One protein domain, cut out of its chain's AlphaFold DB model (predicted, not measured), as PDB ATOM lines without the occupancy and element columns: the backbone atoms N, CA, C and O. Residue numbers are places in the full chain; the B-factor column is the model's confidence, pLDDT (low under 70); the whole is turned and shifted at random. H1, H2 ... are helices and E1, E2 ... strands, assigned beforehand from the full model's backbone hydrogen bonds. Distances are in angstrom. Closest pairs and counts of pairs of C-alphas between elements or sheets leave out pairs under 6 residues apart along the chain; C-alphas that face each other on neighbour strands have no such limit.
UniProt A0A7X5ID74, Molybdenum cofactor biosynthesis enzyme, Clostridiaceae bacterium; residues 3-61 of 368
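AT A GLANCE: This is residues 3 to 61 of the 368 residues of the protein "Molybdenum cofactor biosynthesis enzyme" of Clostridiaceae bacterium (UniProt A0A7X5ID74). A small body made mostly of loops, with a tiny two-stranded antiparallel sheet, E1 and E2, and a short helix, H1, has one helical arm: residues 53 to 61 of H2 stick out and make the length. The long loops 6 to 26 and 36 to 48 build much of the body. The printed part has 59 residues, with two strands and two helices in the order E1, E2, H1, H2; the class is mixed, helices and strands, with under half of the residues in named elements. The whole is compact, with a radius of gyration of the C-alphas of 11.8 A, and elongated, spanning 38 by 24 by 18 A.

HOW THE PARTS SIT: E1, residues 3 to 5, and E2, residues 27 to 29, form an antiparallel hairpin, their directions at 121 degrees. N 4 and O 27 are 2.9 A apart and N 27 and O 4 are 3.4 A apart, both within hydrogen-bond range. Residues 4 to 5 of E1 also pair, antiparallel, with residues 12 to 13. H1, residues 31 to 35, follows E2 by a tight link and is apart from E1. H2, residues 49 to 61, only just touches H1, with 3 pairs of C-alphas within 8 A and with residue 49 alone; the closest C-alphas, of Val 31 and Ala 49, are 6.1 A apart. H2 is apart from E1 and E2. Every O i to N i+4 pair is within hydrogen-bond range in H1, and 5 of 9 in H2.

IN THESE COORDINATES: E1 begins at C-alpha 3, (244.255, 309.503, 217.393). E1 measures 7.0 A, E2 6.8 A and H1 6.2 A from first to last C-alpha. H2 measures 19.0 A and ends at C-alpha 61, (232.820, 319.106, 192.427).

THE WHOLE: The farthest C-alphas, of Glu 9 and Ala 61, are 37.9 A apart. The printed part has no cut. The links E1 to E2 and H1 to H2 are long. Residues 51 to 61 have pLDDT under 70.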
ATOM      1  N   PRO A   3     243.151 309.762 216.475       91.25
ATOM      2  CA  PRO A   3     244.255 309.503 217.393       91.25
ATOM      3  C   PRO A   3     245.055 310.778 217.666       91.25
ATOM      4  O   PRO A   3     245.290 311.580 216.758       91.25
ATOM      5  N   VAL A   4     245.459 310.950 218.921       89.50
ATOM      6  CA  VAL A   4     246.248 312.083 219.405       89.50
ATOM      7  C   VAL A   4     247.484 311.564 220.129       89.50
ATOM      8  O   VAL A   4     247.365 310.660 220.961       89.50
ATOM      9  N   ASP A   5     248.632 312.169 219.846       89.50
ATOM     10  CA  ASP A   5     249.836 312.056 220.669       89.50
ATOM     11  C   ASP A   5     250.170 313.395 221.343       89.50
ATOM     12  O   ASP A   5     249.716 314.472 220.933       89.50
ATOM     13  N   THR A   6     250.937 313.309 222.423       86.94
ATOM     14  CA  THR A   6     251.326 314.435 223.277       86.94
ATOM     15  C   THR A   6     252.841 314.584 223.401       86.94
ATOM     16  O   THR A   6     253.325 315.202 224.347       86.94
ATOM     17  N   GLU A   7     253.614 314.058 222.443       74.38
ATOM     18  CA  GLU A   7     255.084 314.026 222.522       74.38
ATOM     19  C   GLU A   7     255.755 315.413 222.324       74.38
ATOM     20  O   GLU A   7     256.974 315.530 222.456       74.38
ATOM     21  N   GLY A   8     254.982 316.483 222.066       70.81
ATOM     22  CA  GLY A   8     255.457 317.862 221.853       70.81
ATOM     23  C   GLY A   8     254.860 318.931 222.790       70.81
ATOM     24  O   GLY A   8     254.112 318.634 223.716       70.81
ATOM     25  N   GLU A   9     255.178 320.213 222.544       74.19
ATOM     26  CA  GLU A   9     254.668 321.353 223.344       74.19
ATOM     27  C   GLU A   9     253.140 321.532 223.259       74.19
ATOM     28  O   GLU A   9     252.522 322.089 224.168       74.19
ATOM     29  N   LEU A  10     252.528 321.053 222.173       83.12
ATOM     30  CA  LEU A  10     251.084 321.002 221.959       83.12
ATOM     31  C   LEU A  10     250.702 319.602 221.457       83.12
ATOM     32  O   LEU A  10     251.468 319.020 220.686       83.12
ATOM     33  N   PRO A  11     249.526 319.072 221.842       87.81
ATOM     34  CA  PRO A  11     249.054 317.781 221.354       87.81
ATOM     35  C   PRO A  11     248.834 317.818 219.835       87.81
ATOM     36  O   PRO A  11     248.382 318.829 219.287       87.81
ATOM     37  N   VAL A  12     249.112 316.707 219.153       89.69
ATOM     38  CA  VAL A  12     248.984 316.574 217.694       89.69
ATOM     39  C   VAL A  12     247.923 315.523 217.380       89.69
ATOM     40  O   VAL A  12     247.990 314.392 217.849       89.69
ATOM     41  N   MET A  13     246.922 315.893 216.580       89.94
ATOM     42  CA  MET A  13     245.855 314.992 216.128       89.94
ATOM     43  C   MET A  13     246.164 314.512 214.716       89.94
ATOM     44  O   MET A  13     246.453 315.314 213.826       89.94
ATOM     45  N   HIS A  14     246.040 313.207 214.498       89.12
ATOM     46  CA  HIS A  14     246.376 312.564 213.232       89.12
ATOM     47  C   HIS A  14     245.138 312.049 212.515       89.12
ATOM     48  O   HIS A  14     244.148 311.664 213.132       89.12
ATOM     49  N   ALA A  15     245.204 311.995 211.187       85.81
ATOM     50  CA  ALA A  15     244.085 311.541 210.367       85.81
ATOM     51  C   ALA A  15     243.757 310.037 210.552       85.81
ATOM     52  O   ALA A  15     242.598 309.654 210.393       85.81
ATOM     53  N   TRP A  16     244.743 309.193 210.896       86.56
ATOM     54  CA  TRP A  16     244.580 307.756 211.183       86.56
ATOM     55  C   TRP A  16     245.730 307.217 212.065       86.56
ATOM     56  O   TRP A  16     246.779 307.846 212.164       86.56
ATOM     57  N   GLU A  17     245.555 306.035 212.670       84.44
ATOM     58  CA  GLU A  17     246.513 305.398 213.610       84.44
ATOM     59  C   GLU A  17     247.839 304.934 212.977       84.44
ATOM     60  O   GLU A  17     248.751 304.506 213.671       84.44
ATOM     61  N   GLY A  18     247.951 304.987 211.652       83.75
ATOM     62  CA  GLY A  18     249.140 304.568 210.908       83.75
ATOM     63  C   GLY A  18     249.898 305.737 210.289       83.75
ATOM     64  O   GLY A  18     250.570 305.539 209.276       83.75
ATOM     65  N   CYS A  19     249.700 306.964 210.779       85.69
ATOM     66  CA  CYS A  19     250.453 308.112 210.291       85.69
ATOM     67  C   CYS A  19     251.935 307.937 210.647       85.69
ATOM     68  O   CYS A  19     252.261 307.616 211.782       85.69
ATOM     69  N   ALA A  20     252.844 308.172 209.698       83.81
ATOM     70  CA  ALA A  20     254.279 308.026 209.953       83.81
ATOM     71  C   ALA A  20     254.829 309.062 210.955       83.81
ATOM     72  O   ALA A  20     255.884 308.839 211.541       83.81
ATOM     73  N   GLY A  21     254.108 310.170 211.164       80.44
ATOM     74  CA  GLY A  21     254.407 311.167 212.192       80.44
ATOM     75  C   GLY A  21     253.746 310.898 213.547       80.44
ATOM     76  O   GLY A  21     253.927 311.701 214.454       80.44
ATOM     77  N   LEU A  22     252.962 309.823 213.681       82.69
ATOM     78  CA  LEU A  22     252.337 309.417 214.937       82.69
ATOM     79  C   LEU A  22     253.262 308.421 215.646       82.69
ATOM     80  O   LEU A  22     253.579 307.367 215.093       82.69
ATOM     81  N   GLY A  23     253.682 308.757 216.865       80.38
ATOM     82  CA  GLY A  23     254.432 307.853 217.737       80.38
ATOM     83  C   GLY A  23     253.518 306.789 218.343       80.38
ATOM     84  O   GLY A  23     253.245 305.750 217.738       80.38
ATOM     85  N   LEU A  24     253.027 307.050 219.554       82.06
ATOM     86  CA  LEU A  24     252.018 306.235 220.232       82.06
ATOM     87  C   LEU A  24     250.718 307.022 220.403       82.06
ATOM     88  O   LEU A  24     250.725 308.232 220.600       82.06
ATOM     89  N   VAL A  25     249.585 306.323 220.333       88.00
ATOM     90  CA  VAL A  25     248.278 306.943 220.576       88.00
ATOM     91  C   VAL A  25     248.065 307.083 222.078       88.00
ATOM     92  O   VAL A  25     247.840 306.085 222.764       88.00
ATOM     93  N   ASP A  26     248.073 308.318 222.572       87.75
ATOM     94  CA  ASP A  26     247.796 308.613 223.979       87.75
ATOM     95  C   ASP A  26     246.289 308.580 224.265       87.75
ATOM     96  O   ASP A  26     245.837 308.031 225.273       87.75
ATOM     97  N   TYR A  27     245.485 309.160 223.369       89.19
ATOM     98  CA  TYR A  27     244.023 309.145 223.448       89.19
ATOM     99  C   TYR A  27     243.372 309.459 222.093       89.19
ATOM    100  O   TYR A  27     244.037 309.721 221.094       89.19
ATOM    101  N   TYR A  28     242.037 309.432 222.066       89.88
ATOM    102  CA  TYR A  28     241.241 309.808 220.899       89.88
ATOM    103  C   TYR A  28     240.376 311.024 221.198       89.88
ATOM    104  O   TYR A  28     239.599 311.006 222.159       89.88
ATOM    105  N   ASP A  29     240.399 312.013 220.309       89.25
ATOM    106  CA  ASP A  29     239.546 313.198 220.415       89.25
ATOM    107  C   ASP A  29     238.733 313.451 219.133       89.25
ATOM    108  O   ASP A  29     238.707 312.650 218.197       89.25
ATOM    109  N   SER A  30     237.935 314.508 219.111       87.88
ATOM    110  CA  SER A  30     237.012 314.859 218.037       87.88
ATOM    111  C   SER A  30     237.488 316.084 217.261       87.88
ATOM    112  O   SER A  30     238.176 316.947 217.794       87.88
ATOM    113  N   VAL A  31     237.025 316.214 216.016       83.25
ATOM    114  CA  VAL A  31     237.278 317.405 215.177       83.25
ATOM    115  C   VAL A  31     236.787 318.685 215.856       83.25
ATOM    116  O   VAL A  31     237.388 319.737 215.708       83.25
ATOM    117  N   ARG A  32     235.739 318.594 216.685       82.94
ATOM    118  CA  ARG A  32     235.251 319.726 217.479       82.94
ATOM    119  C   ARG A  32     236.295 320.237 218.481       82.94
ATOM    120  O   ARG A  32     236.364 321.436 218.721       82.94
ATOM    121  N   ALA A  33     237.081 319.343 219.080       82.25
ATOM    122  CA  ALA A  33     238.183 319.735 219.955       82.25
ATOM    123  C   ALA A  33     239.326 320.359 219.141       82.25
ATOM    124  O   ALA A  33     239.911 321.352 219.568       82.25
ATOM    125  N   TRP A  34     239.583 319.841 217.936       82.94
ATOM    126  CA  TRP A  34     240.539 320.430 216.996       82.94
ATOM    127  C   TRP A  34     240.187 321.880 216.632       82.94
ATOM    128  O   TRP A  34     241.032 322.769 216.714       82.94
ATOM    129  N   GLU A  35     238.922 322.147 216.302       82.38
ATOM    130  CA  GLU A  35     238.417 323.495 215.997       82.38
ATOM    131  C   GLU A  35     238.482 324.458 217.191       82.38
ATOM    132  O   GLU A  35     238.554 325.669 216.997       82.38
ATOM    133  N   ALA A  36     238.515 323.941 218.424       82.06
ATOM    134  CA  ALA A  36     238.709 324.747 219.630       82.06
ATOM    135  C   ALA A  36     240.161 325.251 219.808       82.06
ATOM    136  O   ALA A  36     240.440 325.960 220.774       82.06
ATOM    137  N   GLY A  37     241.071 324.922 218.878       74.44
ATOM    138  CA  GLY A  37     242.384 325.558 218.734       74.44
ATOM    139  C   GLY A  37     243.475 325.025 219.662       74.44
ATOM    140  O   GLY A  37     244.429 325.740 219.948       74.44
ATOM    141  N   GLN A  38     243.335 323.796 220.159       74.31
ATOM    142  CA  GLN A  38     244.220 323.242 221.194       74.31
ATOM    143  C   GLN A  38     245.326 322.326 220.663       74.31
ATOM    144  O   GLN A  38     246.023 321.710 221.461       74.31
ATOM    145  N   PHE A  39     245.495 322.224 219.344       85.06
ATOM    146  CA  PHE A  39     246.361 321.216 218.749       85.06
ATOM    147  C   PHE A  39     247.272 321.781 217.655       85.06
ATOM    148  O   PHE A  39     246.890 322.696 216.922       85.06
ATOM    149  N   ALA A  40     248.464 321.201 217.526       85.94
ATOM    150  CA  ALA A  40     249.412 321.516 216.461       85.94
ATOM    151  C   ALA A  40     249.222 320.591 215.251       85.94
ATOM    152  O   ALA A  40     248.854 319.426 215.395       85.94
ATOM    153  N   VAL A  41     249.489 321.111 214.049       86.25
ATOM    154  CA  VAL A  41     249.359 320.374 212.783       86.25
ATOM    155  C   VAL A  41     250.550 319.430 212.611       86.25
ATOM    156  O   VAL A  41     251.695 319.867 212.643       86.25
ATOM    157  N   CYS A  42     250.287 318.143 212.381       86.44
ATOM    158  CA  CYS A  42     251.326 317.187 211.999       86.44
ATOM    159  C   CYS A  42     251.884 317.533 210.608       86.44
ATOM    160  O   CYS A  42     251.117 317.650 209.654       86.44
ATOM    161  N   GLU A  43     253.206 317.617 210.455       83.69
ATOM    162  CA  GLU A  43     253.845 317.889 209.155       83.69
ATOM    163  C   GLU A  43     253.644 316.763 208.124       83.69
ATOM    164  O   GLU A  43     253.655 317.022 206.918       83.69
ATOM    165  N   GLU A  44     253.403 315.533 208.588       84.44
ATOM    166  CA  GLU A  44     253.317 314.344 207.737       84.44
ATOM    167  C   GLU A  44     251.902 314.124 207.180       84.44
ATOM    168  O   GLU A  44     251.714 314.026 205.967       84.44
ATOM    169  N   CYS A  45     250.873 314.087 208.040       84.06
ATOM    170  CA  CYS A  45     249.484 313.943 207.580       84.06
ATOM    171  C   CYS A  45     248.781 315.273 207.293       84.06
ATOM    172  O   CYS A  45     247.722 315.261 206.664       84.06
ATOM    173  N   LYS A  46     249.329 316.406 207.761       85.12
ATOM    174  CA  LYS A  46     248.766 317.764 207.606       85.12
ATOM    175  C   LYS A  46     247.279 317.847 207.938       85.12
ATOM    176  O   LYS A  46     246.529 318.630 207.349       85.12
ATOM    177  N   PHE A  47     246.850 317.004 208.875       83.38
ATOM    178  CA  PHE A  47     245.455 316.867 209.232       83.38
ATOM    179  C   PHE A  47     244.946 318.172 209.840       83.38
ATOM    180  O   PHE A  47     245.541 318.736 210.755       83.38
ATOM    181  N   THR A  48     243.834 318.662 209.301       82.44
ATOM    182  CA  THR A  48     243.128 319.849 209.791       82.44
ATOM    183  C   THR A  48     241.624 319.638 209.652       82.44
ATOM    184  O   THR A  48     241.187 318.876 208.789       82.44
ATOM    185  N   ALA A  49     240.799 320.355 210.423       77.19
ATOM    186  CA  ALA A  49     239.342 320.320 210.233       77.19
ATOM    187  C   ALA A  49     238.936 320.670 208.783       77.19
ATOM    188  O   ALA A  49     238.049 320.038 208.209       77.19
ATOM    189  N   ALA A  50     239.664 321.594 208.144       72.12
ATOM    190  CA  ALA A  50     239.458 321.956 206.742       72.12
ATOM    191  C   ALA A  50     239.698 320.788 205.762       72.12
ATOM    192  O   ALA A  50     239.004 320.691 204.752       72.12
ATOM    193  N   SER A  51     240.622 319.868 206.069       68.00
ATOM    194  CA  SER A  51     240.913 318.708 205.211       68.00
ATOM    195  C   SER A  51     239.736 317.725 205.094       68.00
ATOM    196  O   SER A  51     239.559 317.080 204.062       68.00
ATOM    197  N   LEU A  52     238.859 317.663 206.102       68.38
ATOM    198  CA  LEU A  52     237.632 316.861 206.041       68.38
ATOM    199  C   LEU A  52     236.565 317.530 205.171       68.38
ATOM    200  O   LEU A  52     235.892 316.857 204.390       68.38
ATOM    201  N   ALA A  53     236.458 318.858 205.252       60.47
ATOM    202  CA  ALA A  53     235.558 319.631 204.403       60.47
ATOM    203  C   ALA A  53     235.945 319.528 202.917       60.47
ATOM    204  O   ALA A  53     235.067 319.450 202.059       60.47
ATOM    205  N   SER A  54     237.244 319.437 202.598       58.75
ATOM    206  CA  SER A  54     237.694 319.249 201.211       58.75
ATOM    207  C   SER A  54     237.308 317.898 200.603       58.75
ATOM    208  O   SER A  54     237.095 317.828 199.398       58.75
ATOM    209  N   VAL A  55     237.150 316.837 201.405       56.91
ATOM    210  CA  VAL A  55     236.716 315.517 200.907       56.91
ATOM    211  C   VAL A  55     235.220 315.515 200.577       56.91
ATOM    212  O   VAL A  55     234.827 314.979 199.546       56.91
ATOM    213  N   ALA A  56     234.397 316.172 201.399       52.62
ATOM    214  CA  ALA A  56     232.970 316.353 201.122       52.62
ATOM    215  C   ALA A  56     232.717 317.309 199.940       52.62
ATOM    216  O   ALA A  56     231.803 317.097 199.153       52.62
ATOM    217  N   SER A  57     233.558 318.335 199.773       50.88
ATOM    218  CA  SER A  57     233.489 319.236 198.614       50.88
ATOM    219  C   SER A  57     233.964 318.575 197.318       50.88
ATOM    220  O   SER A  57     233.534 318.989 196.242       50.88
ATOM    221  N   ALA A  58     234.854 317.581 197.392       45.69
ATOM    222  CA  ALA A  58     235.311 316.869 196.209       45.69
ATOM    223  C   ALA A  58     234.154 316.083 195.578       45.69
ATOM    224  O   ALA A  58     233.917 316.252 194.393       45.69
ATOM    225  N   SER A  59     233.352 315.327 196.337       47.84
ATOM    226  CA  SER A  59     232.239 314.541 195.764       47.84
ATOM    227  C   SER A  59     231.170 315.373 195.043       47.84
ATOM    228  O   SER A  59     230.556 314.866 194.106       47.84
ATOM    229  N   THR A  60     230.997 316.642 195.425       50.06
ATOM    230  CA  THR A  60     230.111 317.607 194.749       50.06
ATOM    231  C   THR A  60     230.740 318.306 193.535       50.06
ATOM    232  O   THR A  60     230.020 318.934 192.766       50.06
ATOM    233  N   ALA A  61     232.070 318.265 193.374       48.03
ATOM    234  CA  ALA A  61     232.820 319.106 192.427       48.03
ATOM    235  C   ALA A  61     233.540 318.335 191.301       48.03
ATOM    236  O   ALA A  61     234.228 318.952 190.490       48.03
TER     237      ALA A  61